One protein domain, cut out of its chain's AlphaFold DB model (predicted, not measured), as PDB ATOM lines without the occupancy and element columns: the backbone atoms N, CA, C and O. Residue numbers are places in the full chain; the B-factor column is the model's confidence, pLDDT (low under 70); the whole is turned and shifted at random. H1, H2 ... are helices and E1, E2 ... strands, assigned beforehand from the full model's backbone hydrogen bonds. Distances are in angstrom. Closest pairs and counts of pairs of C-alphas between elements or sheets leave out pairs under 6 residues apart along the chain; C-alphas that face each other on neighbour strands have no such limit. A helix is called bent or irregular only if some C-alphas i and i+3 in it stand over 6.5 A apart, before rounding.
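AT A GLANCE: This is residues 428 to 615 of the 905 residues of an uncharacterized protein of Planctomycetaceae bacterium (UniProt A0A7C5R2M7). Picture an elongated body with two groups of short helices, one toward each end. In one, H1, H2 and H4 pack round H6, with H3 farther out and the small E1-E2 hairpin near H4; in the other, H9, H10 and H11 meet H8 at crossed angles, H5 packs on H8 at a shallow tilt, H7 packs on H9, and H12 is at the far end. H5 and parts of two long loops, residues 479 to 494 and 505 to 520, fill the middle. The printed part has 188 residues, with helices H1 to H4, antiparallel strands E1 and E2, then H5 to H12, mostly helix. It is only just compact, close to loose, with a radius of gyration of the C-alphas of 18.8 A and spans of 57 by 30 by 30 A.

HOW THE PARTS SIT: Start at H1, residues 436 to 441; it touches H6, residues 521 to 531, about perpendicular at 78 degrees, with closest C-alphas of His 440 and Asp 523, 6.1 A apart. H6 touches H2, residues 443 to 446, closest at C-alphas 446 and 526, 5.3 A, and H4, residues 463 to 466, closest at C-alphas 464 and 530, 5.5 A. H3, residues 448 to 455, is close to H2 but not clearly touching; their closest C-alphas, 445 and 451, are 5.8 A apart. E1, residues 468 to 470, and E2, residues 476 to 478, form an antiparallel hairpin; look for N 469 and O 477, within hydrogen-bond range at 2.9 A. H8, residues 550 to 562, is the hub; with residues 555 to 559 alone it touches H5, residues 495 to 504, opposite ways at a shallow tilt of 34 degrees, only just short of steep, closest at C-alphas 502 and 559, 5.9 A. H8 and H9, residues 566 to 574, touch only at the corner, closest at C-alphas 560 and 566, 4.8 A; H9 touches H7, residues 538 to 542, closest at C-alphas 538 and 569, 5.1 A. H10, residues 586 to 594, and H11, residues 600 to 610, form a helical hairpin at 27 degrees, closest at C-alphas 593 and 603, 6.5 A. H12, residues 612 to 615, is close to H11 but not clearly touching, at C-alphas 608 and 615, 5.4 A. Every O i to N i+4 pair is within hydrogen-bond range in H1, H3, H6, H7, H10 and H11, against 4 of 6 in H5, 7 of 9 in H8 and 4 of 5 in H9.

IN THESE COORDINATES: Find C-alpha 436 at (-16.633, -23.223, 41.009), where H1 begins. H6 runs 15.5 A, H5 15.0 A, H8 19.8 A and H11 15.5 A. H5 and H8 are irregular, H5 only just: C-alphas 496 and 499 are 6.53 A apart, and C-alphas 551 and 554 are 7.1 A apart. H12 ends at C-alpha 615, (-47.838, -19.769, 2.614).

THE WHOLE: The C-alphas of Ala 429 and Gln 614, the two farthest apart, are 59.1 A from each other. The printed part has no cut; the links E2 to H5, H5 to H6 and H9 to H10 are long. Mean pLDDT of the printed part is 84.7, with residues 457 to 462, 489 to 496, 576 to 578 and 613 to 615 under 70.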
ATOM      1  N   ASP A 428     -25.840 -27.221  53.694       92.06
ATOM      2  CA  ASP A 428     -26.162 -26.259  54.759       92.06
ATOM      3  C   ASP A 428     -24.920 -25.441  55.149       92.06
ATOM      4  O   ASP A 428     -24.969 -24.213  55.226       92.06
ATOM      5  N   ALA A 429     -23.771 -26.106  55.332       92.00
ATOM      6  CA  ALA A 429     -22.499 -25.454  55.654       92.00
ATOM      7  C   ALA A 429     -22.029 -24.492  54.549       92.00
ATOM      8  O   ALA A 429     -21.276 -23.547  54.803       92.00
ATOM      9  N   TRP A 430     -22.482 -24.721  53.320       93.81
ATOM     10  CA  TRP A 430     -22.217 -23.875  52.168       93.81
ATOM     11  C   TRP A 430     -23.227 -22.741  51.966       93.81
ATOM     12  O   TRP A 430     -23.052 -21.986  51.007       93.81
ATOM     13  N   ASP A 431     -24.246 -22.607  52.824       93.56
ATOM     14  CA  ASP A 431     -25.397 -21.706  52.617       93.56
ATOM     15  C   ASP A 431     -26.046 -21.930  51.237       93.56
ATOM     16  O   ASP A 431     -26.409 -21.007  50.510       93.56
ATOM     17  N   HIS A 432     -26.056 -23.200  50.819       93.62
ATOM     18  CA  HIS A 432     -26.507 -23.692  49.516       93.62
ATOM     19  C   HIS A 432     -25.820 -23.054  48.300       93.62
ATOM     20  O   HIS A 432     -26.255 -23.242  47.163       93.62
ATOM     21  N   PHE A 433     -24.722 -22.330  48.502       95.94
ATOM     22  CA  PHE A 433     -23.968 -21.710  47.425       95.94
ATOM     23  C   PHE A 433     -22.855 -22.640  46.936       95.94
ATOM     24  O   PHE A 433     -21.856 -22.872  47.624       95.94
ATOM     25  N   LEU A 434     -23.005 -23.144  45.715       95.88
ATOM     26  CA  LEU A 434     -21.989 -23.932  45.035       95.88
ATOM     27  C   LEU A 434     -21.083 -22.987  44.241       95.88
ATOM     28  O   LEU A 434     -21.506 -22.470  43.212       95.88
ATOM     29  N   SER A 435     -19.858 -22.738  44.708       95.75
ATOM     30  CA  SER A 435     -18.823 -22.033  43.934       95.75
ATOM     31  C   SER A 435     -18.164 -22.972  42.916       95.75
ATOM     32  O   SER A 435     -18.299 -24.189  43.028       95.75
ATOM     33  N   ALA A 436     -17.420 -22.423  41.952       95.38
ATOM     34  CA  ALA A 436     -16.633 -23.223  41.009       95.38
ATOM     35  C   ALA A 436     -15.652 -24.162  41.737       95.38
ATOM     36  O   ALA A 436     -15.681 -25.365  41.515       95.38
ATOM     37  N   GLU A 437     -14.892 -23.642  42.706       95.06
ATOM     38  CA  GLU A 437     -13.956 -24.429  43.526       95.06
ATOM     39  C   GLU A 437     -14.648 -25.590  44.267       95.06
ATOM     40  O   GLU A 437     -14.124 -26.702  44.314       95.06
ATOM     41  N   ARG A 438     -15.862 -25.367  44.794       95.12
ATOM     42  CA  ARG A 438     -16.663 -26.420  45.438       95.12
ATOM     43  C   ARG A 438     -17.194 -27.436  44.433       95.12
ATOM     44  O   ARG A 438     -17.231 -28.615  44.741       95.12
ATOM     45  N   LEU A 439     -17.596 -27.024  43.230       95.31
ATOM     46  CA  LEU A 439     -17.955 -27.982  42.179       95.31
ATOM     47  C   LEU A 439     -16.743 -28.858  41.816       95.31
ATOM     48  O   LEU A 439     -16.884 -30.075  41.703       95.31
ATOM     49  N   HIS A 440     -15.557 -28.256  41.697       95.31
ATOM     50  CA  HIS A 440     -14.315 -28.963  41.369       95.31
ATOM     51  C   HIS A 440     -13.893 -29.941  42.468       95.31
ATOM     52  O   HIS A 440     -13.395 -31.023  42.161       95.31
ATOM     53  N   SER A 441     -14.123 -29.615  43.744       94.50
ATOM     54  CA  SER A 441     -13.850 -30.560  44.833       94.50
ATOM     55  C   SER A 441     -14.761 -31.792  44.771       94.50
ATOM     56  O   SER A 441     -14.347 -32.873  45.177       94.50
ATOM     57  N   LEU A 442     -15.956 -31.680  44.177       95.12
ATOM     58  CA  LEU A 442     -16.916 -32.779  44.015       95.12
ATOM     59  C   LEU A 442     -16.642 -33.706  42.815       95.12
ATOM     60  O   LEU A 442     -17.429 -34.625  42.575       95.12
ATOM     61  N   ARG A 443     -15.525 -33.545  42.089       94.75
ATOM     62  CA  ARG A 443     -15.101 -34.433  40.980       94.75
ATOM     63  C   ARG A 443     -15.135 -35.940  41.285       94.75
ATOM     64  O   ARG A 443     -15.493 -36.686  40.375       94.75
ATOM     65  N   PRO A 444     -14.853 -36.435  42.510       94.56
ATOM     66  CA  PRO A 444     -15.021 -37.857  42.829       94.56
ATOM     67  C   PRO A 444     -16.443 -38.388  42.570       94.56
ATOM     68  O   PRO A 444     -16.631 -39.577  42.320       94.56
ATOM     69  N   PHE A 445     -17.454 -37.513  42.566       93.31
ATOM     70  CA  PHE A 445     -18.831 -37.858  42.216       93.31
ATOM     71  C   PHE A 445     -19.095 -37.896  40.708       93.31
ATOM     72  O   PHE A 445     -20.261 -38.022  40.342       93.31
ATOM     73  N   ALA A 446     -18.079 -37.793  39.843       92.31
ATOM     74  CA  ALA A 446     -18.176 -38.032  38.397       92.31
ATOM     75  C   ALA A 446     -18.114 -39.529  38.032       92.31
ATOM     76  O   ALA A 446     -18.583 -39.928  36.967       92.31
ATOM     77  N   ASP A 447     -17.625 -40.390  38.927       92.94
ATOM     78  CA  ASP A 447     -17.609 -41.842  38.717       92.94
ATOM     79  C   ASP A 447     -19.042 -42.420  38.733       92.94
ATOM     80  O   ASP A 447     -19.849 -42.110  39.617       92.94
ATOM     81  N   ASP A 448     -19.404 -43.211  37.718       90.00
ATOM     82  CA  ASP A 448     -20.742 -43.808  37.570       90.00
ATOM     83  C   ASP A 448     -21.091 -44.790  38.697       90.00
ATOM     84  O   ASP A 448     -22.249 -44.850  39.125       90.00
ATOM     85  N   ALA A 449     -20.125 -45.577  39.174       89.69
ATOM     86  CA  ALA A 449     -20.344 -46.544  40.243       89.69
ATOM     87  C   ALA A 449     -20.619 -45.818  41.564       89.69
ATOM     88  O   ALA A 449     -21.616 -46.116  42.230       89.69
ATOM     89  N   VAL A 450     -19.808 -44.803  41.887       90.69
ATOM     90  CA  VAL A 450     -19.993 -43.964  43.085       90.69
ATOM     91  C   VAL A 450     -21.364 -43.285  43.059       90.69
ATOM     92  O   VAL A 450     -22.121 -43.366  44.027       90.69
ATOM     93  N   TRP A 451     -21.736 -42.660  41.940       90.12
ATOM     94  CA  TRP A 451     -23.004 -41.934  41.846       90.12
ATOM     95  C   TRP A 451     -24.239 -42.832  41.913       90.12
ATOM     96  O   TRP A 451     -25.234 -42.475  42.551       90.12
ATOM     97  N   ARG A 452     -24.190 -44.026  41.307       88.19
ATOM     98  CA  ARG A 452     -25.268 -45.018  41.452       88.19
ATOM     99  C   ARG A 452     -25.451 -45.423  42.907       88.19
ATOM    100  O   ARG A 452     -26.588 -45.492  43.360       88.19
ATOM    101  N   LEU A 453     -24.365 -45.642  43.647       86.88
ATOM    102  CA  LEU A 453     -24.443 -45.976  45.070       86.88
ATOM    103  C   LEU A 453     -25.028 -44.819  45.894       86.88
ATOM    104  O   LEU A 453     -25.904 -45.056  46.723       86.88
ATOM    105  N   LEU A 454     -24.632 -43.572  45.612       84.38
ATOM    106  CA  LEU A 454     -25.183 -42.377  46.270       84.38
ATOM    107  C   LEU A 454     -26.688 -42.177  46.010       84.38
ATOM    108  O   LEU A 454     -27.375 -41.574  46.831       84.38
ATOM    109  N   THR A 455     -27.207 -42.668  44.880       80.56
ATOM    110  CA  THR A 455     -28.607 -42.474  44.453       80.56
ATOM    111  C   THR A 455     -29.496 -43.714  44.617       80.56
ATOM    112  O   THR A 455     -30.718 -43.620  44.479       80.56
ATOM    113  N   ALA A 456     -28.922 -44.872  44.965       71.06
ATOM    114  CA  ALA A 456     -29.624 -46.155  45.068       71.06
ATOM    115  C   ALA A 456     -30.690 -46.217  46.177       71.06
ATOM    116  O   ALA A 456     -31.609 -47.029  46.095       71.06
ATOM    117  N   SER A 457     -30.611 -45.364  47.204       59.28
ATOM    118  CA  SER A 457     -31.550 -45.351  48.336       59.28
ATOM    119  C   SER A 457     -32.946 -44.802  47.994       59.28
ATOM    120  O   SER A 457     -33.807 -44.727  48.870       59.28
ATOM    121  N   GLY A 458     -33.208 -44.415  46.738       52.94
ATOM    122  CA  GLY A 458     -34.518 -43.935  46.279       52.94
ATOM    123  C   GLY A 458     -34.893 -42.536  46.786       52.94
ATOM    124  O   GLY A 458     -35.821 -41.927  46.259       52.94
ATOM    125  N   GLN A 459     -34.138 -41.984  47.740       51.34
ATOM    126  CA  GLN A 459     -34.135 -40.563  48.082       51.34
ATOM    127  C   GLN A 459     -33.101 -39.836  47.217       51.34
ATOM    128  O   GLN A 459     -32.058 -39.388  47.684       51.34
ATOM    129  N   GLY A 460     -33.364 -39.775  45.911       48.56
ATOM    130  CA  GLY A 460     -32.514 -39.042  44.978       48.56
ATOM    131  C   GLY A 460     -32.381 -37.566  45.376       48.56
ATOM    132  O   GLY A 460     -33.385 -36.897  45.596       48.56
ATOM    133  N   SER A 461     -31.134 -37.090  45.475       55.03
ATOM    134  CA  SER A 461     -30.679 -35.705  45.228       55.03
ATOM    135  C   SER A 461     -31.462 -34.526  45.840       55.03
ATOM    136  O   SER A 461     -31.329 -33.398  45.365       55.03
ATOM    137  N   GLY A 462     -32.229 -34.726  46.917       66.25
ATOM    138  CA  GLY A 462     -32.937 -33.634  47.598       66.25
ATOM    139  C   GLY A 462     -31.995 -32.509  48.039       66.25
ATOM    140  O   GLY A 462     -32.299 -31.336  47.834       66.25
ATOM    141  N   TRP A 463     -30.807 -32.865  48.533       81.75
ATOM    142  CA  TRP A 463     -29.788 -31.908  48.970       81.75
ATOM    143  C   TRP A 463     -29.302 -30.985  47.837       81.75
ATOM    144  O   TRP A 463     -29.122 -29.790  48.043       81.75
ATOM    145  N   ALA A 464     -29.162 -31.514  46.616       85.75
ATOM    146  CA  ALA A 464     -28.681 -30.748  45.471       85.75
ATOM    147  C   ALA A 464     -29.753 -29.800  44.901       85.75
ATOM    148  O   ALA A 464     -29.427 -28.828  44.226       85.75
ATOM    149  N   SER A 465     -31.037 -30.052  45.185       83.31
ATOM    150  CA  SER A 465     -32.149 -29.261  44.638       83.31
ATOM    151  C   SER A 465     -32.171 -27.803  45.105       83.31
ATOM    152  O   SER A 465     -32.686 -26.945  44.388       83.31
ATOM    153  N   GLN A 466     -31.601 -27.523  46.280       85.88
ATOM    154  CA  GLN A 466     -31.556 -26.183  46.869       85.88
ATOM    155  C   GLN A 466     -30.288 -25.413  46.489       85.88
ATOM    156  O   GLN A 466     -30.197 -24.218  46.761       85.88
ATOM    157  N   LEU A 467     -29.325 -26.072  45.836       92.38
ATOM    158  CA  LEU A 467     -28.064 -25.445  45.470       92.38
ATOM    159  C   LEU A 467     -28.260 -24.359  44.405       92.38
ATOM    160  O   LEU A 467     -28.951 -24.539  43.392       92.38
ATOM    161  N   VAL A 468     -27.575 -23.242  44.624       95.00
ATOM    162  CA  VAL A 468     -27.467 -22.121  43.694       95.00
ATOM    163  C   VAL A 468     -26.019 -21.948  43.243       95.00
ATOM    164  O   VAL A 468     -25.088 -22.158  44.019       95.00
ATOM    165  N   ALA A 469     -25.829 -21.546  41.991       96.31
ATOM    166  CA  ALA A 469     -24.526 -21.258  41.395       96.31
ATOM    167  C   ALA A 469     -24.528 -19.863  40.752       96.31
ATOM    168  O   ALA A 469     -25.581 -19.225  40.637       96.31
ATOM    169  N   LEU A 470     -23.348 -19.369  40.373       96.88
ATOM    170  CA  LEU A 470     -23.224 -18.101  39.656       96.88
ATOM    171  C   LEU A 470     -23.585 -18.276  38.179       96.88
ATOM    172  O   LEU A 470     -23.056 -19.153  37.491       96.88
ATOM    173  N   ALA A 471     -24.466 -17.404  37.703       95.94
ATOM    174  CA  ALA A 471     -24.682 -17.183  36.287       95.94
ATOM    175  C   ALA A 471     -23.571 -16.293  35.697       95.94
ATOM    176  O   ALA A 471     -22.846 -15.616  36.428       95.94
ATOM    177  N   ALA A 472     -23.470 -16.236  34.371       93.25
ATOM    178  CA  ALA A 472     -22.466 -15.456  33.648       93.25
ATOM    179  C   ALA A 472     -22.605 -13.933  33.854       93.25
ATOM    180  O   ALA A 472     -21.657 -13.191  33.603       93.25
ATOM    181  N   ASP A 473     -23.765 -13.457  34.320       92.38
ATOM    182  CA  ASP A 473     -23.984 -12.062  34.733       92.38
ATOM    183  C   ASP A 473     -23.645 -11.791  36.216       92.38
ATOM    184  O   ASP A 473     -23.786 -10.662  36.691       92.38
ATOM    185  N   GLY A 474     -23.202 -12.814  36.954       92.06
ATOM    186  CA  GLY A 474     -22.865 -12.756  38.377       92.06
ATOM    187  C   GLY A 474     -24.043 -12.966  39.336       92.06
ATOM    188  O   GLY A 474     -23.844 -12.931  40.555       92.06
ATOM    189  N   SER A 475     -25.263 -13.194  38.838       94.31
ATOM    190  CA  SER A 475     -26.423 -13.493  39.686       94.31
ATOM    191  C   SER A 475     -26.369 -14.913  40.267       94.31
ATOM    192  O   SER A 475     -25.794 -15.826  39.677       94.31
ATOM    193  N   ARG A 476     -26.962 -15.117  41.453       95.06
ATOM    194  CA  ARG A 476     -27.088 -16.445  42.079       95.06
ATOM    195  C   ARG A 476     -28.410 -17.074  41.676       95.06
ATOM    196  O   ARG A 476     -29.470 -16.548  42.015       95.06
ATOM    197  N   VAL A 477     -28.344 -18.201  40.980       94.12
ATOM    198  CA  VAL A 477     -29.512 -18.859  40.391       94.12
ATOM    199  C   VAL A 477     -29.471 -20.348  40.715       94.12
ATOM    200  O   VAL A 477     -28.398 -20.939  40.825       94.12
ATOM    201  N   SER A 478     -30.640 -20.969  40.892       93.06
ATOM    202  CA  SER A 478     -30.740 -22.424  41.068       93.06
ATOM    203  C   SER A 478     -30.041 -23.154  39.924       93.06
ATOM    204  O   SER A 478     -30.219 -22.784  38.760       93.06
ATOM    205  N   LEU A 479     -29.327 -24.239  40.240       92.69
ATOM    206  CA  LEU A 479     -28.698 -25.109  39.238       92.69
ATOM    207  C   LEU A 479     -29.682 -25.518  38.130       92.69
ATOM    208  O   LEU A 479     -29.322 -25.545  36.956       92.69
ATOM    209  N   ARG A 480     -30.948 -25.781  38.481       91.44
ATOM    210  CA  ARG A 480     -32.002 -26.188  37.531       91.44
ATOM    211  C   ARG A 480     -32.373 -25.106  36.525       91.44
ATOM    212  O   ARG A 480     -32.949 -25.401  35.485       91.44
ATOM    213  N   SER A 481     -32.057 -23.859  36.833       91.44
ATOM    214  CA  SER A 481     -32.341 -22.689  36.008       91.44
ATOM    215  C   SER A 481     -31.127 -22.212  35.201       91.44
ATOM    216  O   SER A 481     -31.218 -21.154  34.575       91.44
ATOM    217  N   LEU A 482     -30.023 -22.968  35.212       93.56
ATOM    218  CA  LEU A 482     -28.778 -22.653  34.514       93.56
ATOM    219  C   LEU A 482     -28.500 -23.656  33.386       93.56
ATOM    220  O   LEU A 482     -28.605 -24.874  33.574       93.56
ATOM    221  N   LEU A 483     -28.130 -23.121  32.225       92.69
ATOM    222  CA  LEU A 483     -27.618 -23.850  31.063       92.69
ATOM    223  C   LEU A 483     -26.091 -23.875  31.080       92.69
ATOM    224  O   LEU A 483     -25.452 -23.024  31.703       92.69
ATOM    225  N   LEU A 484     -25.515 -24.817  30.343       92.06
ATOM    226  CA  LEU A 484     -24.074 -24.875  30.114       92.06
ATOM    227  C   LEU A 484     -23.516 -23.583  29.472       92.06
ATOM    228  O   LEU A 484     -24.235 -22.876  28.756       92.06
ATOM    229  N   PRO A 485     -22.226 -23.271  29.703       91.12
ATOM    230  CA  PRO A 485     -21.534 -22.179  29.023       91.12
ATOM    231  C   PRO A 485     -21.613 -22.292  27.492       91.12
ATOM    232  O   PRO A 485     -21.512 -23.382  26.935       91.12
ATOM    233  N   ARG A 486     -21.748 -21.150  26.800       85.81
ATOM    234  CA  ARG A 486     -21.919 -21.095  25.330       85.81
ATOM    235  C   ARG A 486     -20.724 -21.623  24.533       85.81
ATOM    236  O   ARG A 486     -20.902 -22.124  23.434       85.81
ATOM    237  N   GLU A 487     -19.521 -21.461  25.070       76.62
ATOM    238  CA  GLU A 487     -18.253 -21.826  24.428       76.62
ATOM    239  C   GLU A 487     -17.615 -22.990  25.196       76.62
ATOM    240  O   GLU A 487     -16.549 -22.860  25.799       76.62
ATOM    241  N   LEU A 488     -18.320 -24.122  25.243       76.75
ATOM    242  CA  LEU A 488     -17.831 -25.326  25.905       76.75
ATOM    243  C   LEU A 488     -16.791 -26.025  25.013       76.75
ATOM    244  O   LEU A 488     -17.134 -26.646  24.010       76.75
ATOM    245  N   LEU A 489     -15.512 -25.923  25.372       63.38
ATOM    246  CA  LEU A 489     -14.415 -26.618  24.691       63.38
ATOM    247  C   LEU A 489     -14.196 -27.993  25.339       63.38
ATOM    248  O   LEU A 489     -13.251 -28.161  26.105       63.38
ATOM    249  N   LEU A 490     -15.072 -28.969  25.074       60.59
ATOM    250  CA  LEU A 490     -14.874 -30.347  25.545       60.59
ATOM    251  C   LEU A 490     -14.953 -31.359  24.389       60.59
ATOM    252  O   LEU A 490     -15.710 -31.134  23.449       60.59
ATOM    253  N   PRO A 491     -14.180 -32.466  24.428       47.97
ATOM    254  CA  PRO A 491     -13.922 -33.306  23.252       47.97
ATOM    255  C   PRO A 491     -15.014 -34.335  22.913       47.97
ATOM    256  O   PRO A 491     -14.764 -35.207  22.088       47.97
ATOM    257  N   ASP A 492     -16.179 -34.293  23.559       49.97
ATOM    258  CA  ASP A 492     -17.130 -35.410  23.562       49.97
ATOM    259  C   ASP A 492     -18.480 -34.963  22.972       49.97
ATOM    260  O   ASP A 492     -19.296 -34.328  23.643       49.97
ATOM    261  N   GLU A 493     -18.702 -35.280  21.692       47.97
ATOM    262  CA  GLU A 493     -19.979 -35.127  20.980       47.97
ATOM    263  C   GLU A 493     -21.021 -36.093  21.573       47.97
ATOM    264  O   GLU A 493     -21.276 -37.181  21.051       47.97
ATOM    265  N   ARG A 494     -21.612 -35.735  22.718       55.75
ATOM    266  CA  ARG A 494     -22.786 -36.439  23.250       55.75
ATOM    267  C   ARG A 494     -24.052 -35.745  22.753       55.75
ATOM    268  O   ARG A 494     -24.249 -34.555  22.997       55.75
ATOM    269  N   SER A 495     -24.927 -36.489  22.073       52.22
ATOM    270  CA  SER A 495     -26.133 -35.933  21.429       52.22
ATOM    271  C   SER A 495     -27.143 -35.317  22.411       52.22
ATOM    272  O   SER A 495     -28.074 -34.637  21.990       52.22
ATOM    273  N   ASP A 496     -27.015 -35.579  23.716       59.06
ATOM    274  CA  ASP A 496     -27.853 -35.010  24.778       59.06
ATOM    275  C   ASP A 496     -27.435 -33.585  25.185       59.06
ATOM    276  O   ASP A 496     -28.261 -32.837  25.710       59.06
ATOM    277  N   ILE A 497     -26.194 -33.179  24.899       76.00
ATOM    278  CA  ILE A 497     -25.668 -31.832  25.180       76.00
ATOM    279  C   ILE A 497     -25.972 -30.858  24.033       76.00
ATOM    280  O   ILE A 497     -26.104 -29.655  24.263       76.00
ATOM    281  N   GLU A 498     -26.130 -31.359  22.806       79.25
ATOM    282  CA  GLU A 498     -26.344 -30.534  21.610       79.25
ATOM    283  C   GLU A 498     -27.556 -29.604  21.737       79.25
ATOM    284  O   GLU A 498     -27.442 -28.400  21.503       79.25
ATOM    285  N   ASP A 499     -28.710 -30.128  22.165       85.88
ATOM    286  CA  ASP A 499     -29.912 -29.306  22.355       85.88
ATOM    287  C   ASP A 499     -29.697 -28.241  23.435       85.88
ATOM    288  O   ASP A 499     -30.129 -27.101  23.273       85.88
ATOM    289  N   GLU A 500     -28.989 -28.574  24.515       88.44
ATOM    290  CA  GLU A 500     -28.706 -27.623  25.586       88.44
ATOM    291  C   GLU A 500     -27.782 -26.488  25.123       88.44
ATOM    292  O   GLU A 500     -28.035 -25.322  25.438       88.44
ATOM    293  N   LEU A 501     -26.761 -26.797  24.322       88.56
ATOM    294  CA  LEU A 501     -25.889 -25.787  23.721       88.56
ATOM    295  C   LEU A 501     -26.654 -24.895  22.736       88.56
ATOM    296  O   LEU A 501     -26.453 -23.678  22.733       88.56
ATOM    297  N   LEU A 502     -27.595 -25.459  21.966       88.69
ATOM    298  CA  LEU A 502     -28.491 -24.666  21.120       88.69
ATOM    299  C   LEU A 502     -29.361 -23.709  21.959       88.69
ATOM    300  O   LEU A 502     -29.580 -22.571  21.537       88.69
ATOM    301  N   ARG A 503     -29.820 -24.116  23.154       90.88
ATOM    302  CA  ARG A 503     -30.517 -23.212  24.099       90.88
ATOM    303  C   ARG A 503     -29.572 -22.126  24.617       90.88
ATOM    304  O   ARG A 503     -29.925 -20.945  24.625       90.88
ATOM    305  N   ALA A 504     -28.371 -22.513  25.041       91.81
ATOM    306  CA  ALA A 504     -27.388 -21.614  25.637       91.81
ATOM    307  C   ALA A 504     -26.945 -20.510  24.663       91.81
ATOM    308  O   ALA A 504     -26.746 -19.360  25.069       91.81
ATOM    309  N   ALA A 505     -26.849 -20.830  23.369       91.00
ATOM    310  CA  ALA A 505     -26.370 -19.925  22.328       91.00
ATOM    311  C   ALA A 505     -27.136 -18.587  22.252       91.00
ATOM    312  O   ALA A 505     -26.542 -17.563  21.906       91.00
ATOM    313  N   PHE A 506     -28.424 -18.561  22.618       92.88
ATOM    314  CA  PHE A 506     -29.237 -17.336  22.606       92.88
ATOM    315  C   PHE A 506     -29.865 -16.952  23.954       92.88
ATOM    316  O   PHE A 506     -30.369 -15.834  24.071       92.88
ATOM    317  N   ALA A 507     -29.821 -17.822  24.970       93.25
ATOM    318  CA  ALA A 507     -30.332 -17.528  26.310       93.25
ATOM    319  C   ALA A 507     -29.697 -16.255  26.919       93.25
ATOM    320  O   ALA A 507     -28.579 -15.894  26.543       93.25
ATOM    321  N   PRO A 508     -30.354 -15.554  27.860       93.12
ATOM    322  CA  PRO A 508     -29.762 -14.412  28.562       93.12
ATOM    323  C   PRO A 508     -28.610 -14.842  29.486       93.12
ATOM    324  O   PRO A 508     -28.578 -15.973  29.963       93.12
ATOM    325  N   ASP A 509     -27.670 -13.932  29.771       92.75
ATOM    326  CA  ASP A 509     -26.468 -14.238  30.575       92.75
ATOM    327  C   ASP A 509     -26.815 -14.659  32.022       92.75
ATOM    328  O   ASP A 509     -26.106 -15.471  32.606       92.75
ATOM    329  N   SER A 510     -27.974 -14.231  32.541       92.75
ATOM    330  CA  SER A 510     -28.558 -14.660  33.826       92.75
ATOM    331  C   SER A 510     -28.982 -16.133  33.884       92.75
ATOM    332  O   SER A 510     -29.362 -16.638  34.940       92.75
ATOM    333  N   ARG A 511     -28.967 -16.834  32.747       94.06
ATOM    334  CA  ARG A 511     -29.355 -18.249  32.615       94.06
ATOM    335  C   ARG A 511     -28.213 -19.129  32.120       94.06
ATOM    336  O   ARG A 511     -28.422 -20.323  31.927       94.06
ATOM    337  N   ILE A 512     -27.026 -18.562  31.922       94.38
ATOM    338  CA  ILE A 512     -25.819 -19.289  31.524       94.38
ATOM    339  C   ILE A 512     -24.950 -19.482  32.756       94.38
ATOM    340  O   ILE A 512     -24.705 -18.514  33.466       94.38
ATOM    341  N   LEU A 513     -24.480 -20.698  33.011       95.25
ATOM    342  CA  LEU A 513     -23.516 -20.977  34.074       95.25
ATOM    343  C   LEU A 513     -22.212 -20.205  33.825       95.25
ATOM    344  O   LEU A 513     -21.735 -20.138  32.688       95.25
ATOM    345  N   ASP A 514     -21.621 -19.637  34.876       94.75
ATOM    346  CA  ASP A 514     -20.318 -18.989  34.751       94.75
ATOM    347  C   ASP A 514     -19.253 -19.976  34.234       94.75
ATOM    348  O   ASP A 514     -19.192 -21.143  34.630       94.75
ATOM    349  N   LYS A 515     -18.390 -19.501  33.332       91.88
ATOM    350  CA  LYS A 515     -17.388 -20.336  32.654       91.88
ATOM    351  C   LYS A 515     -16.365 -20.973  33.600       91.88
ATOM    352  O   LYS A 515     -15.774 -21.977  33.230       91.88
ATOM    353  N   SER A 516     -16.156 -20.412  34.794       93.06
ATOM    354  CA  SER A 516     -15.218 -20.957  35.788       93.06
ATOM    355  C   SER A 516     -15.647 -22.309  36.361       93.06
ATOM    356  O   SER A 516     -14.817 -23.027  36.908       93.06
ATOM    357  N   TYR A 517     -16.922 -22.688  36.236       94.06
ATOM    358  CA  TYR A 517     -17.404 -23.958  36.781       94.06
ATOM    359  C   TYR A 517     -16.912 -25.163  35.984       94.06
ATOM    360  O   TYR A 517     -16.676 -26.208  36.578       94.06
ATOM    361  N   ILE A 518     -16.748 -25.047  34.664       92.44
ATOM    362  CA  ILE A 518     -16.423 -26.195  33.813       92.44
ATOM    363  C   ILE A 518     -15.001 -26.060  33.272       92.44
ATOM    364  O   ILE A 518     -14.774 -25.354  32.292       92.44
ATOM    365  N   GLU A 519     -14.051 -26.759  33.898       89.94
ATOM    366  CA  GLU A 519     -12.650 -26.814  33.454       89.94
ATOM    367  C   GLU A 519     -12.269 -28.198  32.908       89.94
ATOM    368  O   GLU A 519     -11.394 -28.304  32.047       89.94
ATOM    369  N   ALA A 520     -12.942 -29.253  33.380       89.12
ATOM    370  CA  ALA A 520     -12.699 -30.638  32.997       89.12
ATOM    371  C   ALA A 520     -14.010 -31.410  32.696       89.12
ATOM    372  O   ALA A 520     -15.090 -30.998  33.140       89.12
ATOM    373  N   PRO A 521     -13.958 -32.544  31.966       88.25
ATOM    374  CA  PRO A 521     -15.133 -33.387  31.695       88.25
ATOM    375  C   PRO A 521     -15.863 -33.875  32.959       88.25
ATOM    376  O   PRO A 521     -17.083 -34.083  32.956       88.25
ATOM    377  N   GLU A 522     -15.130 -34.050  34.056       90.94
ATOM    378  CA  GLU A 522     -15.665 -34.435  35.357       90.94
ATOM    379  C   GLU A 522     -16.564 -33.337  35.939       90.94
ATOM    380  O   GLU A 522     -17.625 -33.652  36.474       90.94
ATOM    381  N   ASP A 523     -16.207 -32.058  35.767       92.69
ATOM    382  CA  ASP A 523     -16.995 -30.917  36.259       92.69
ATOM    383  C   ASP A 523     -18.356 -30.850  35.568       92.69
ATOM    384  O   ASP A 523     -19.389 -30.663  36.215       92.69
ATOM    385  N   LEU A 524     -18.365 -31.074  34.249       90.50
ATOM    386  CA  LEU A 524     -19.588 -31.186  33.457       90.50
ATOM    387  C   LEU A 524     -20.476 -32.318  33.982       90.50
ATOM    388  O   LEU A 524     -21.673 -32.125  34.206       90.50
ATOM    389  N   THR A 525     -19.878 -33.487  34.213       91.00
ATOM    390  CA  THR A 525     -20.592 -34.673  34.694       91.00
ATOM    391  C   THR A 525     -21.199 -34.428  36.077       91.00
ATOM    392  O   THR A 525     -22.377 -34.720  36.299       91.00
ATOM    393  N   VAL A 526     -20.432 -33.846  37.004       92.56
ATOM    394  CA  VAL A 526     -20.908 -33.496  38.351       92.56
ATOM    395  C   VAL A 526     -22.007 -32.440  38.278       92.56
ATOM    396  O   VAL A 526     -23.052 -32.615  38.904       92.56
ATOM    397  N   PHE A 527     -21.838 -31.384  37.480       92.25
ATOM    398  CA  PHE A 527     -22.856 -30.346  37.314       92.25
ATOM    399  C   PHE A 527     -24.182 -30.926  36.805       92.25
ATOM    400  O   PHE A 527     -25.232 -30.673  37.401       92.25
ATOM    401  N   GLN A 528     -24.151 -31.754  35.756       88.69
ATOM    402  CA  GLN A 528     -25.349 -32.409  35.220       88.69
ATOM    403  C   GLN A 528     -26.026 -33.306  36.266       88.69
ATOM    404  O   GLN A 528     -27.250 -33.271  36.415       88.69
ATOM    405  N   ARG A 529     -25.237 -34.061  37.038       89.44
ATOM    406  CA  ARG A 529     -25.720 -34.933  38.119       89.44
ATOM    407  C   ARG A 529     -26.385 -34.155  39.257       89.44
ATOM    408  O   ARG A 529     -27.479 -34.530  39.682       89.44
ATOM    409  N   LEU A 530     -25.770 -33.062  39.713       90.00
ATOM    410  CA  LEU A 530     -26.308 -32.203  40.775       90.00
ATOM    411  C   LEU A 530     -27.550 -31.430  40.320       90.00
ATOM    412  O   LEU A 530     -28.528 -31.331  41.061       90.00
ATOM    413  N   ARG A 531     -27.543 -30.924  39.084       87.94
ATOM    414  CA  ARG A 531     -28.694 -30.237  38.485       87.94
ATOM    415  C   ARG A 531     -29.882 -31.177  38.271       87.94
ATOM    416  O   ARG A 531     -31.031 -30.746  38.368       87.94
ATOM    417  N   ALA A 532     -29.611 -32.450  37.978       78.81
ATOM    418  CA  ALA A 532     -30.573 -33.422  37.475       78.81
ATOM    419  C   ALA A 532     -31.220 -32.963  36.153       78.81
ATOM    420  O   ALA A 532     -30.614 -33.104  35.094       78.81
ATOM    421  N   ARG A 533     -32.437 -32.404  36.187       77.69
ATOM    422  CA  ARG A 533     -33.117 -31.842  35.004       77.69
ATOM    423  C   ARG A 533     -33.160 -30.322  35.112       77.69
ATOM    424  O   ARG A 533     -33.499 -29.799  36.171       77.69
ATOM    425  N   HIS A 534     -32.859 -29.621  34.020       79.12
ATOM    426  CA  HIS A 534     -33.100 -28.182  33.956       79.12
ATOM    427  C   HIS A 534     -34.606 -27.895  33.791       79.12
ATOM    428  O   HIS A 534     -35.311 -28.601  33.070       79.12
ATOM    429  N   GLU A 535     -35.096 -26.836  34.426       83.62
ATOM    430  CA  GLU A 535     -36.504 -26.398  34.420       83.62
ATOM    431  C   GLU A 535     -36.771 -25.304  33.368       83.62
ATOM    432  O   GLU A 535     -37.783 -24.613  33.404       83.62
ATOM    433  N   ILE A 536     -35.856 -25.142  32.409       87.12
ATOM    434  CA  ILE A 536     -36.010 -24.218  31.284       87.12
ATOM    435  C   ILE A 536     -36.937 -24.858  30.249       87.12
ATOM    436  O   ILE A 536     -36.527 -25.719  29.464       87.12
ATOM    437  N   ASP A 537     -38.196 -24.442  30.284       88.62
ATOM    438  CA  ASP A 537     -39.266 -24.904  29.409       88.62
ATOM    439  C   ASP A 537     -39.491 -23.969  28.206       88.62
ATOM    440  O   ASP A 537     -38.907 -22.888  28.090       88.62
ATOM    441  N   ALA A 538     -40.378 -24.383  27.298       88.50
ATOM    442  CA  ALA A 538     -40.711 -23.610  26.105       88.50
ATOM    443  C   ALA A 538     -41.285 -22.221  26.440       88.50
ATOM    444  O   ALA A 538     -41.057 -21.270  25.696       88.50
ATOM    445  N   ALA A 539     -42.008 -22.079  27.558       88.00
ATOM    446  CA  ALA A 539     -42.562 -20.797  27.985       88.00
ATOM    447  C   ALA A 539     -41.458 -19.822  28.424       88.00
ATOM    448  O   ALA A 539     -41.431 -18.679  27.962       88.00
ATOM    449  N   THR A 540     -40.521 -20.288  29.252       89.62
ATOM    450  CA  THR A 540     -39.356 -19.510  29.694       89.62
ATOM    451  C   THR A 540     -38.501 -19.095  28.501       89.62
ATOM    452  O   THR A 540     -38.105 -17.936  28.407       89.62
ATOM    453  N   MET A 541     -38.266 -20.012  27.559       90.75
ATOM    454  CA  MET A 541     -37.491 -19.720  26.353       90.75
ATOM    455  C   MET A 541     -38.197 -18.731  25.423       90.75
ATOM    456  O   MET A 541     -37.554 -17.808  24.931       90.75
ATOM    457  N   ALA A 542     -39.508 -18.878  25.200       89.06
ATOM    458  CA  ALA A 542     -40.289 -17.948  24.381       89.06
ATOM    459  C   ALA A 542     -40.249 -16.516  24.943       89.06
ATOM    460  O   ALA A 542     -40.168 -15.562  24.173       89.06
ATOM    461  N   ALA A 543     -40.218 -16.359  26.271       89.69
ATOM    462  CA  ALA A 543     -40.092 -15.056  26.925       89.69
ATOM    463  C   ALA A 543     -38.739 -14.361  26.674       89.69
ATOM    464  O   ALA A 543     -38.642 -13.155  26.877       89.69
ATOM    465  N   TRP A 544     -37.704 -15.078  26.223       92.00
ATOM    466  CA  TRP A 544     -36.414 -14.470  25.874       92.00
ATOM    467  C   TRP A 544     -36.426 -13.809  24.498       92.00
ATOM    468  O   TRP A 544     -35.667 -12.870  24.280       92.00
ATOM    469  N   TYR A 545     -37.282 -14.275  23.580       90.31
ATOM    470  CA  TYR A 545     -37.301 -13.844  22.179       90.31
ATOM    471  C   TYR A 545     -37.473 -12.332  21.960       90.31
ATOM    472  O   TYR A 545     -36.802 -11.809  21.069       90.31
ATOM    473  N   PRO A 546     -38.311 -11.603  22.719       87.81
ATOM    474  CA  PRO A 546     -38.442 -10.153  22.572       87.81
ATOM    475  C   PRO A 546     -37.128  -9.382  22.764       87.81
ATOM    476  O   PRO A 546     -36.853  -8.459  21.997       87.81
ATOM    477  N   ASP A 547     -36.293  -9.808  23.714       87.44
ATOM    478  CA  ASP A 547     -35.120  -9.058  24.189       87.44
ATOM    479  C   ASP A 547     -33.779  -9.603  23.649       87.44
ATOM    480  O   ASP A 547     -32.709  -9.301  24.181       87.44
ATOM    481  N   ILE A 548     -33.804 -10.409  22.577       90.50
ATOM    482  CA  ILE A 548     -32.589 -11.018  22.012       90.50
ATOM    483  C   ILE A 548     -31.705  -9.962  21.312       90.50
ATOM    484  O   ILE A 548     -32.150  -9.323  20.344       90.50
ATOM    485  N   PRO A 549     -30.418  -9.830  21.705       89.44
ATOM    486  CA  PRO A 549     -29.462  -8.959  21.024       89.44
ATOM    487  C   PRO A 549     -29.264  -9.366  19.555       89.44
ATOM    488  O   PRO A 549     -29.233 -10.565  19.269       89.44
ATOM    489  N   PRO A 550     -29.043  -8.423  18.615       88.12
ATOM    490  CA  PRO A 550     -28.889  -8.727  17.188       88.12
ATOM    491  C   PRO A 550     -27.881  -9.842  16.876       88.12
ATOM    492  O   PRO A 550     -28.137 -10.683  16.019       88.12
ATOM    493  N   GLN A 551     -26.778  -9.912  17.627       89.00
ATOM    494  CA  GLN A 551     -25.722 -10.914  17.446       89.00
ATOM    495  C   GLN A 551     -26.182 -12.348  17.769       89.00
ATOM    496  O   GLN A 551     -25.581 -13.302  17.285       89.00
ATOM    497  N   ARG A 552     -27.243 -12.515  18.575       90.50
ATOM    498  CA  ARG A 552     -27.771 -13.821  19.018       90.50
ATOM    499  C   ARG A 552     -29.050 -14.243  18.282       90.50
ATOM    500  O   ARG A 552     -29.497 -15.376  18.448       90.50
ATOM    501  N   ARG A 553     -29.627 -13.385  17.430       91.00
ATOM    502  CA  ARG A 553     -30.871 -13.685  16.688       91.00
ATOM    503  C   ARG A 553     -30.726 -14.878  15.743       91.00
ATOM    504  O   ARG A 553     -31.604 -15.734  15.723       91.00
ATOM    505  N   LYS A 554     -29.589 -14.995  15.042       89.69
ATOM    506  CA  LYS A 554     -29.289 -16.163  14.189       89.69
ATOM    507  C   LYS A 554     -29.267 -17.469  14.998       89.69
ATOM    508  O   LYS A 554     -29.810 -18.473  14.553       89.69
ATOM    509  N   ALA A 555     -28.718 -17.451  16.216       90.31
ATOM    510  CA  ALA A 555     -28.732 -18.613  17.105       90.31
ATOM    511  C   ALA A 555     -30.153 -18.978  17.578       90.31
ATOM    512  O   ALA A 555     -30.497 -20.156  17.627       90.31
ATOM    513  N   ALA A 556     -31.003 -17.984  17.851       91.38
ATOM    514  CA  ALA A 556     -32.408 -18.212  18.195       91.38
ATOM    515  C   ALA A 556     -33.204 -18.822  17.025       91.38
ATOM    516  O   ALA A 556     -33.931 -19.796  17.214       91.38
ATOM    517  N   LEU A 557     -33.009 -18.319  15.799       90.31
ATOM    518  CA  LEU A 557     -33.590 -18.918  14.589       90.31
ATOM    519  C   LEU A 557     -33.093 -20.353  14.377       90.31
ATOM    520  O   LEU A 557     -33.892 -21.238  14.075       90.31
ATOM    521  N   ARG A 558     -31.802 -20.612  14.623       90.50
ATOM    522  CA  ARG A 558     -31.228 -21.965  14.565       90.50
ATOM    523  C   ARG A 558     -31.903 -22.916  15.555       90.50
ATOM    524  O   ARG A 558     -32.173 -24.063  15.202       90.50
ATOM    525  N   TYR A 559     -32.251 -22.442  16.755       91.19
ATOM    526  CA  TYR A 559     -33.028 -23.234  17.712       91.19
ATOM    527  C   TYR A 559     -34.438 -23.559  17.194       91.19
ATOM    528  O   TYR A 559     -34.897 -24.682  17.366       91.19
ATOM    529  N   LEU A 560     -35.126 -22.636  16.512       89.75
ATOM    530  CA  LEU A 560     -36.443 -22.926  15.917       89.75
ATOM    531  C   LEU A 560     -36.391 -23.936  14.758       89.75
ATOM    532  O   LEU A 560     -37.426 -24.501  14.411       89.75
ATOM    533  N   LEU A 561     -35.219 -24.175  14.164       87.56
ATOM    534  CA  LEU A 561     -35.029 -25.174  13.105       87.56
ATOM    535  C   LEU A 561     -34.699 -26.570  13.656       87.56
ATOM    536  O   LEU A 561     -35.176 -27.573  13.118       87.56
ATOM    537  N   HIS A 562     -33.874 -26.639  14.706       85.31
ATOM    538  CA  HIS A 562     -33.265 -27.893  15.184       85.31
ATOM    539  C   HIS A 562     -33.640 -28.282  16.613       85.31
ATOM    540  O   HIS A 562     -33.503 -29.445  16.980       85.31
ATOM    541  N   GLY A 563     -34.115 -27.334  17.417       85.38
ATOM    542  CA  GLY A 563     -34.364 -27.523  18.839       85.38
ATOM    543  C   GLY A 563     -35.471 -28.533  19.133       85.38
ATOM    544  O   GLY A 563     -36.471 -28.647  18.410       85.38
ATOM    545  N   SER A 564     -35.316 -29.243  20.245       85.38
ATOM    546  CA  SER A 564     -36.289 -30.222  20.737       85.38
ATOM    547  C   SER A 564     -37.649 -29.591  21.059       85.38
ATOM    548  O   SER A 564     -38.677 -30.179  20.730       85.38
ATOM    549  N   LEU A 565     -37.661 -28.369  21.610       85.56
ATOM    550  CA  LEU A 565     -38.876 -27.623  21.975       85.56
ATOM    551  C   LEU A 565     -39.350 -26.643  20.883       85.56
ATOM    552  O   LEU A 565     -40.115 -25.714  21.154       85.56
ATOM    553  N   GLN A 566     -38.879 -26.805  19.639       86.69
ATOM    554  CA  GLN A 566     -39.139 -25.844  18.555       86.69
ATOM    555  C   GLN A 566     -40.638 -25.588  18.325       86.69
ATOM    556  O   GLN A 566     -41.038 -24.443  18.149       86.69
ATOM    557  N   HIS A 567     -41.477 -26.631  18.369       83.00
ATOM    558  CA  HIS A 567     -42.905 -26.519  18.061       83.00
ATOM    559  C   HIS A 567     -43.652 -25.740  19.151       83.00
ATOM    560  O   HIS A 567     -44.415 -24.832  18.834       83.00
ATOM    561  N   GLU A 568     -43.386 -26.029  20.429       85.38
ATOM    562  CA  GLU A 568     -44.077 -25.379  21.550       85.38
ATOM    563  C   GLU A 568     -43.665 -23.910  21.708       85.38
ATOM    564  O   GLU A 568     -44.480 -23.073  22.109       85.38
ATOM    565  N   ILE A 569     -42.403 -23.583  21.407       87.31
ATOM    566  CA  ILE A 569     -41.946 -22.190  21.350       87.31
ATOM    567  C   ILE A 569     -42.623 -21.489  20.174       87.31
ATOM    568  O   ILE A 569     -43.156 -20.393  20.337       87.31
ATOM    569  N   LEU A 570     -42.649 -22.125  19.001       85.06
ATOM    570  CA  LEU A 570     -43.210 -21.527  17.800       85.06
ATOM    571  C   LEU A 570     -44.709 -21.239  17.947       85.06
ATOM    572  O   LEU A 570     -45.123 -20.121  17.663       85.06
ATOM    573  N   GLU A 571     -45.504 -22.156  18.502       83.44
ATOM    574  CA  GLU A 571     -46.923 -21.914  18.827       83.44
ATOM    575  C   GLU A 571     -47.137 -20.642  19.668       83.44
ATOM    576  O   GLU A 571     -48.092 -19.895  19.445       83.44
ATOM    577  N   ARG A 572     -46.220 -20.352  20.601       82.69
ATOM    578  CA  ARG A 572     -46.271 -19.158  21.464       82.69
ATOM    579  C   ARG A 572     -45.838 -17.876  20.746       82.69
ATOM    580  O   ARG A 572     -46.281 -16.793  21.130       82.69
ATOM    581  N   LEU A 573     -45.002 -17.981  19.713       82.06
ATOM    582  CA  LEU A 573     -44.493 -16.851  18.921       82.06
ATOM    583  C   LEU A 573     -45.359 -16.529  17.687       82.06
ATOM    584  O   LEU A 573     -45.270 -15.427  17.142       82.06
ATOM    585  N   VAL A 574     -46.201 -17.466  17.235       72.94
ATOM    586  CA  VAL A 574     -47.044 -17.297  16.037       72.94
ATOM    587  C   VAL A 574     -48.155 -16.269  16.246       72.94
ATOM    588  O   VAL A 574     -48.506 -15.567  15.295       72.94
ATOM    589  N   SER A 575     -48.686 -16.111  17.460       70.69
ATOM    590  CA  SER A 575     -49.744 -15.129  17.710       70.69
ATOM    591  C   SER A 575     -49.229 -13.694  17.492       70.69
ATOM    592  O   SER A 575     -48.209 -13.291  18.051       70.69
ATOM    593  N   LEU A 576     -49.933 -12.900  16.675       59.06
ATOM    594  CA  LEU A 576     -49.532 -11.527  16.317       59.06
ATOM    595  C   LEU A 576     -49.381 -10.596  17.535       59.06
ATOM    596  O   LEU A 576     -48.661  -9.608  17.454       59.06
ATOM    597  N   GLY A 577     -50.029 -10.909  18.663       60.50
ATOM    598  CA  GLY A 577     -49.921 -10.139  19.907       60.50
ATOM    599  C   GLY A 577     -48.702 -10.476  20.775       60.50
ATOM    600  O   GLY A 577     -48.366  -9.695  21.659       60.50
ATOM    601  N   THR A 578     -48.042 -11.614  20.543       64.31
ATOM    602  CA  THR A 578     -46.879 -12.091  21.323       64.31
ATOM    603  C   THR A 578     -45.599 -12.174  20.499       64.31
ATOM    604  O   THR A 578     -44.542 -12.520  21.028       64.31
ATOM    605  N   ARG A 579     -45.675 -11.860  19.202       77.94
ATOM    606  CA  ARG A 579     -44.547 -11.954  18.284       77.94
ATOM    607  C   ARG A 579     -43.535 -10.820  18.519       77.94
ATOM    608  O   ARG A 579     -43.921  -9.651  18.495       77.94
ATOM    609  N   PRO A 580     -42.240 -11.134  18.696       83.06
ATOM    610  CA  PRO A 580     -41.176 -10.136  18.757       83.06
ATOM    611  C   PRO A 580     -41.129  -9.269  17.500       83.06
ATOM    612  O   PRO A 580     -41.316  -9.770  16.393       83.06
ATOM    613  N   ILE A 581     -40.768  -7.995  17.661       84.19
ATOM    614  CA  ILE A 581     -40.680  -7.025  16.555       84.19
ATOM    615  C   ILE A 581     -39.737  -7.522  15.450       84.19
ATOM    616  O   ILE A 581     -40.068  -7.433  14.277       84.19
ATOM    617  N   TRP A 582     -38.604  -8.128  15.812       87.50
ATOM    618  CA  TRP A 582     -37.627  -8.647  14.846       87.50
ATOM    619  C   TRP A 582     -38.066  -9.940  14.128       87.50
ATOM    620  O   TRP A 582     -37.368 -10.407  13.236       87.50
ATOM    621  N   LEU A 583     -39.201 -10.534  14.522       86.00
ATOM    622  CA  LEU A 583     -39.860 -11.646  13.824       86.00
ATOM    623  C   LEU A 583     -41.142 -11.196  13.101       86.00
ATOM    624  O   LEU A 583     -41.877 -12.035  12.577       86.00
ATOM    625  N   ALA A 584     -41.466  -9.899  13.110       81.62
ATOM    626  CA  ALA A 584     -42.725  -9.389  12.575       81.62
ATOM    627  C   ALA A 584     -42.747  -9.328  11.040       81.62
ATOM    628  O   ALA A 584     -43.810  -9.520  10.450       81.62
ATOM    629  N   GLU A 585     -41.597  -9.097  10.404       83.62
ATOM    630  CA  GLU A 585     -41.487  -8.926   8.955       83.62
ATOM    631  C   GLU A 585     -40.927 -10.172   8.259       83.62
ATOM    632  O   GLU A 585     -39.923 -10.750   8.671       83.62
ATOM    633  N   TYR A 586     -41.592 -10.589   7.177       83.75
ATOM    634  CA  TYR A 586     -41.230 -11.790   6.421       83.75
ATOM    635  C   TYR A 586     -39.852 -11.678   5.758       83.75
ATOM    636  O   TYR A 586     -39.048 -12.603   5.870       83.75
ATOM    637  N   ASP A 587     -39.579 -10.559   5.077       83.62
ATOM    638  CA  ASP A 587     -38.337 -10.376   4.318       83.62
ATOM    639  C   ASP A 587     -37.110 -10.337   5.240       83.62
ATOM    640  O   ASP A 587     -36.122 -11.004   4.944       83.62
ATOM    641  N   GLU A 588     -37.202  -9.679   6.403       83.81
ATOM    642  CA  GLU A 588     -36.114  -9.645   7.394       83.81
ATOM    643  C   GLU A 588     -35.769 -11.048   7.923       83.81
ATOM    644  O   GLU A 588     -34.598 -11.419   8.028       83.81
ATOM    645  N   VAL A 589     -36.785 -11.861   8.244       84.88
ATOM    646  CA  VAL A 589     -36.574 -13.236   8.728       84.88
ATOM    647  C   VAL A 589     -36.049 -14.143   7.616       84.88
ATOM    648  O   VAL A 589     -35.190 -14.985   7.884       84.88
ATOM    649  N   ARG A 590     -36.518 -13.968   6.373       85.50
ATOM    650  CA  ARG A 590     -36.009 -14.711   5.211       85.50
ATOM    651  C   ARG A 590     -34.532 -14.406   4.967       85.50
ATOM    652  O   ARG A 590     -33.760 -15.350   4.860       85.50
ATOM    653  N   GLU A 591     -34.136 -13.133   4.938       85.56
ATOM    654  CA  GLU A 591     -32.732 -12.733   4.746       85.56
ATOM    655  C   GLU A 591     -31.828 -13.317   5.839       85.56
ATOM    656  O   GLU A 591     -30.780 -13.885   5.541       85.56
ATOM    657  N   MET A 592     -32.262 -13.275   7.107       85.75
ATOM    658  CA  MET A 592     -31.510 -13.888   8.207       85.75
ATOM    659  C   MET A 592     -31.347 -15.409   8.062       85.75
ATOM    660  O   MET A 592     -30.329 -15.927   8.519       85.75
ATOM    661  N   LEU A 593     -32.325 -16.109   7.471       86.19
ATOM    662  CA  LEU A 593     -32.283 -17.555   7.219       86.19
ATOM    663  C   LEU A 593     -31.481 -17.922   5.961       86.19
ATOM    664  O   LEU A 593     -30.845 -18.968   5.958       86.19
ATOM    665  N   GLU A 594     -31.494 -17.094   4.914       82.88
ATOM    666  CA  GLU A 594     -30.668 -17.272   3.703       82.88
ATOM    667  C   GLU A 594     -29.175 -17.097   4.006       82.88
ATOM    668  O   GLU A 594     -28.323 -17.786   3.450       82.88
ATOM    669  N   ASP A 595     -28.874 -16.216   4.955       81.94
ATOM    670  CA  ASP A 595     -27.552 -16.009   5.535       81.94
ATOM    671  C   ASP A 595     -27.050 -17.188   6.399       81.94
ATOM    672  O   ASP A 595     -25.915 -17.156   6.893       81.94
ATOM    673  N   MET A 596     -27.903 -18.179   6.675       81.00
ATOM    674  CA  MET A 596     -27.570 -19.373   7.450       81.00
ATOM    675  C   MET A 596     -27.357 -20.558   6.499       81.00
ATOM    676  O   MET A 596     -28.179 -20.820   5.631       81.00
ATOM    677  N   ASP A 597     -26.264 -21.303   6.685       78.06
ATOM    678  CA  ASP A 597     -25.970 -22.539   5.937       78.06
ATOM    679  C   ASP A 597     -26.863 -23.694   6.434       78.06
ATOM    680  O   ASP A 597     -26.424 -24.580   7.166       78.06
ATOM    681  N   GLU A 598     -28.165 -23.608   6.143       84.31
ATOM    682  CA  GLU A 598     -29.211 -24.509   6.638       84.31
ATOM    683  C   GLU A 598     -30.037 -25.127   5.500       84.31
ATOM    684  O   GLU A 598     -30.167 -24.578   4.405       84.31
ATOM    685  N   GLU A 599     -30.638 -26.292   5.759       81.75
ATOM    686  CA  GLU A 599     -31.436 -27.008   4.760       81.75
ATOM    687  C   GLU A 599     -32.660 -26.181   4.319       81.75
ATOM    688  O   GLU A 599     -33.564 -25.896   5.110       81.75
ATOM    689  N   GLU A 600     -32.740 -25.878   3.020       78.12
ATOM    690  CA  GLU A 600     -33.745 -24.977   2.438       78.12
ATOM    691  C   GLU A 600     -35.194 -25.355   2.807       78.12
ATOM    692  O   GLU A 600     -36.036 -24.494   3.073       78.12
ATOM    693  N   TRP A 601     -35.501 -26.655   2.888       75.00
ATOM    694  CA  TRP A 601     -36.835 -27.129   3.263       75.00
ATOM    695  C   TRP A 601     -37.188 -26.844   4.736       75.00
ATOM    696  O   TRP A 601     -38.363 -26.602   5.030       75.00
ATOM    697  N   ARG A 602     -36.211 -26.829   5.661       79.06
ATOM    698  CA  ARG A 602     -36.435 -26.473   7.078       79.06
ATOM    699  C   ARG A 602     -36.698 -24.981   7.216       79.06
ATOM    700  O   ARG A 602     -37.659 -24.604   7.887       79.06
ATOM    701  N   CYS A 603     -35.918 -24.157   6.516       83.38
ATOM    702  CA  CYS A 603     -36.122 -22.709   6.452       83.38
ATOM    703  C   CYS A 603     -37.513 -22.371   5.896       83.38
ATOM    704  O   CYS A 603     -38.256 -21.615   6.523       83.38
ATOM    705  N   ARG A 604     -37.934 -23.010   4.792       79.06
ATOM    706  CA  ARG A 604     -39.298 -22.841   4.249       79.06
ATOM    707  C   ARG A 604     -40.384 -23.273   5.234       79.06
ATOM    708  O   ARG A 604     -41.396 -22.590   5.345       79.06
ATOM    709  N   ARG A 605     -40.193 -24.379   5.960       80.38
ATOM    710  CA  ARG A 605     -41.157 -24.849   6.972       80.38
ATOM    711  C   ARG A 605     -41.297 -23.859   8.130       80.38
ATOM    712  O   ARG A 605     -42.417 -23.599   8.562       80.38
ATOM    713  N   LEU A 606     -40.184 -23.307   8.617       85.25
ATOM    714  CA  LEU A 606     -40.180 -22.296   9.675       85.25
ATOM    715  C   LEU A 606     -40.876 -21.007   9.216       85.25
ATOM    716  O   LEU A 606     -41.734 -20.488   9.930       85.25
ATOM    717  N   LEU A 607     -40.567 -20.535   8.005       84.62
ATOM    718  CA  LEU A 607     -41.229 -19.376   7.404       84.62
ATOM    719  C   LEU A 607     -42.736 -19.607   7.222       84.62
ATOM    720  O   LEU A 607     -43.519 -18.724   7.559       84.62
ATOM    721  N   ALA A 608     -43.152 -20.796   6.778       79.44
ATOM    722  CA  ALA A 608     -44.566 -21.163   6.664       79.44
ATOM    723  C   ALA A 608     -45.293 -21.175   8.009       79.44
ATOM    724  O   ALA A 608     -46.456 -20.787   8.090       79.44
ATOM    725  N   ALA A 609     -44.608 -21.586   9.074       81.38
ATOM    726  CA  ALA A 609     -45.192 -21.629  10.403       81.38
ATOM    727  C   ALA A 609     -45.273 -20.232  11.049       81.38
ATOM    728  O   ALA A 609     -46.281 -19.911  11.672       81.38
ATOM    729  N   LEU A 610     -44.257 -19.379  10.868       82.25
ATOM    730  CA  LEU A 610     -44.254 -17.993  11.360       82.25
ATOM    731  C   LEU A 610     -45.158 -17.073  10.528       82.25
ATOM    732  O   LEU A 610     -45.800 -16.180  11.076       82.25
ATOM    733  N   PHE A 611     -45.252 -17.269   9.218       83.12
ATOM    734  CA  PHE A 611     -46.011 -16.401   8.315       83.12
ATOM    735  C   PHE A 611     -47.061 -17.197   7.539       83.12
ATOM    736  O   PHE A 611     -47.024 -17.203   6.311       83.12
ATOM    737  N   PRO A 612     -48.024 -17.851   8.215       70.12
ATOM    738  CA  PRO A 612     -48.983 -18.738   7.557       70.12
ATOM    739  C   PRO A 612     -49.733 -18.039   6.419       70.12
ATOM    740  O   PRO A 612     -49.881 -18.619   5.355       70.12
ATOM    741  N   SER A 613     -50.064 -16.751   6.560       68.06
ATOM    742  CA  SER A 613     -50.724 -15.948   5.518       68.06
ATOM    743  C   SER A 613     -49.930 -15.792   4.211       68.06
ATOM    744  O   SER A 613     -50.521 -15.480   3.183       68.06
ATOM    745  N   GLN A 614     -48.603 -15.966   4.234       66.81
ATOM    746  CA  GLN A 614     -47.737 -15.925   3.042       66.81
ATOM    747  C   GLN A 614     -47.635 -17.295   2.348       66.81
ATOM    748  O   GLN A 614     -47.280 -17.366   1.174       66.81
ATOM    749  N   PHE A 615     -47.939 -18.377   3.073       62.66
ATOM    750  CA  PHE A 615     -47.838 -19.769   2.614       62.66
ATOM    751  C   PHE A 615     -49.193 -20.479   2.565       62.66
ATOM    752  O   PHE A 615     -49.256 -21.674   2.270       62.66
TER     753      PHE A 615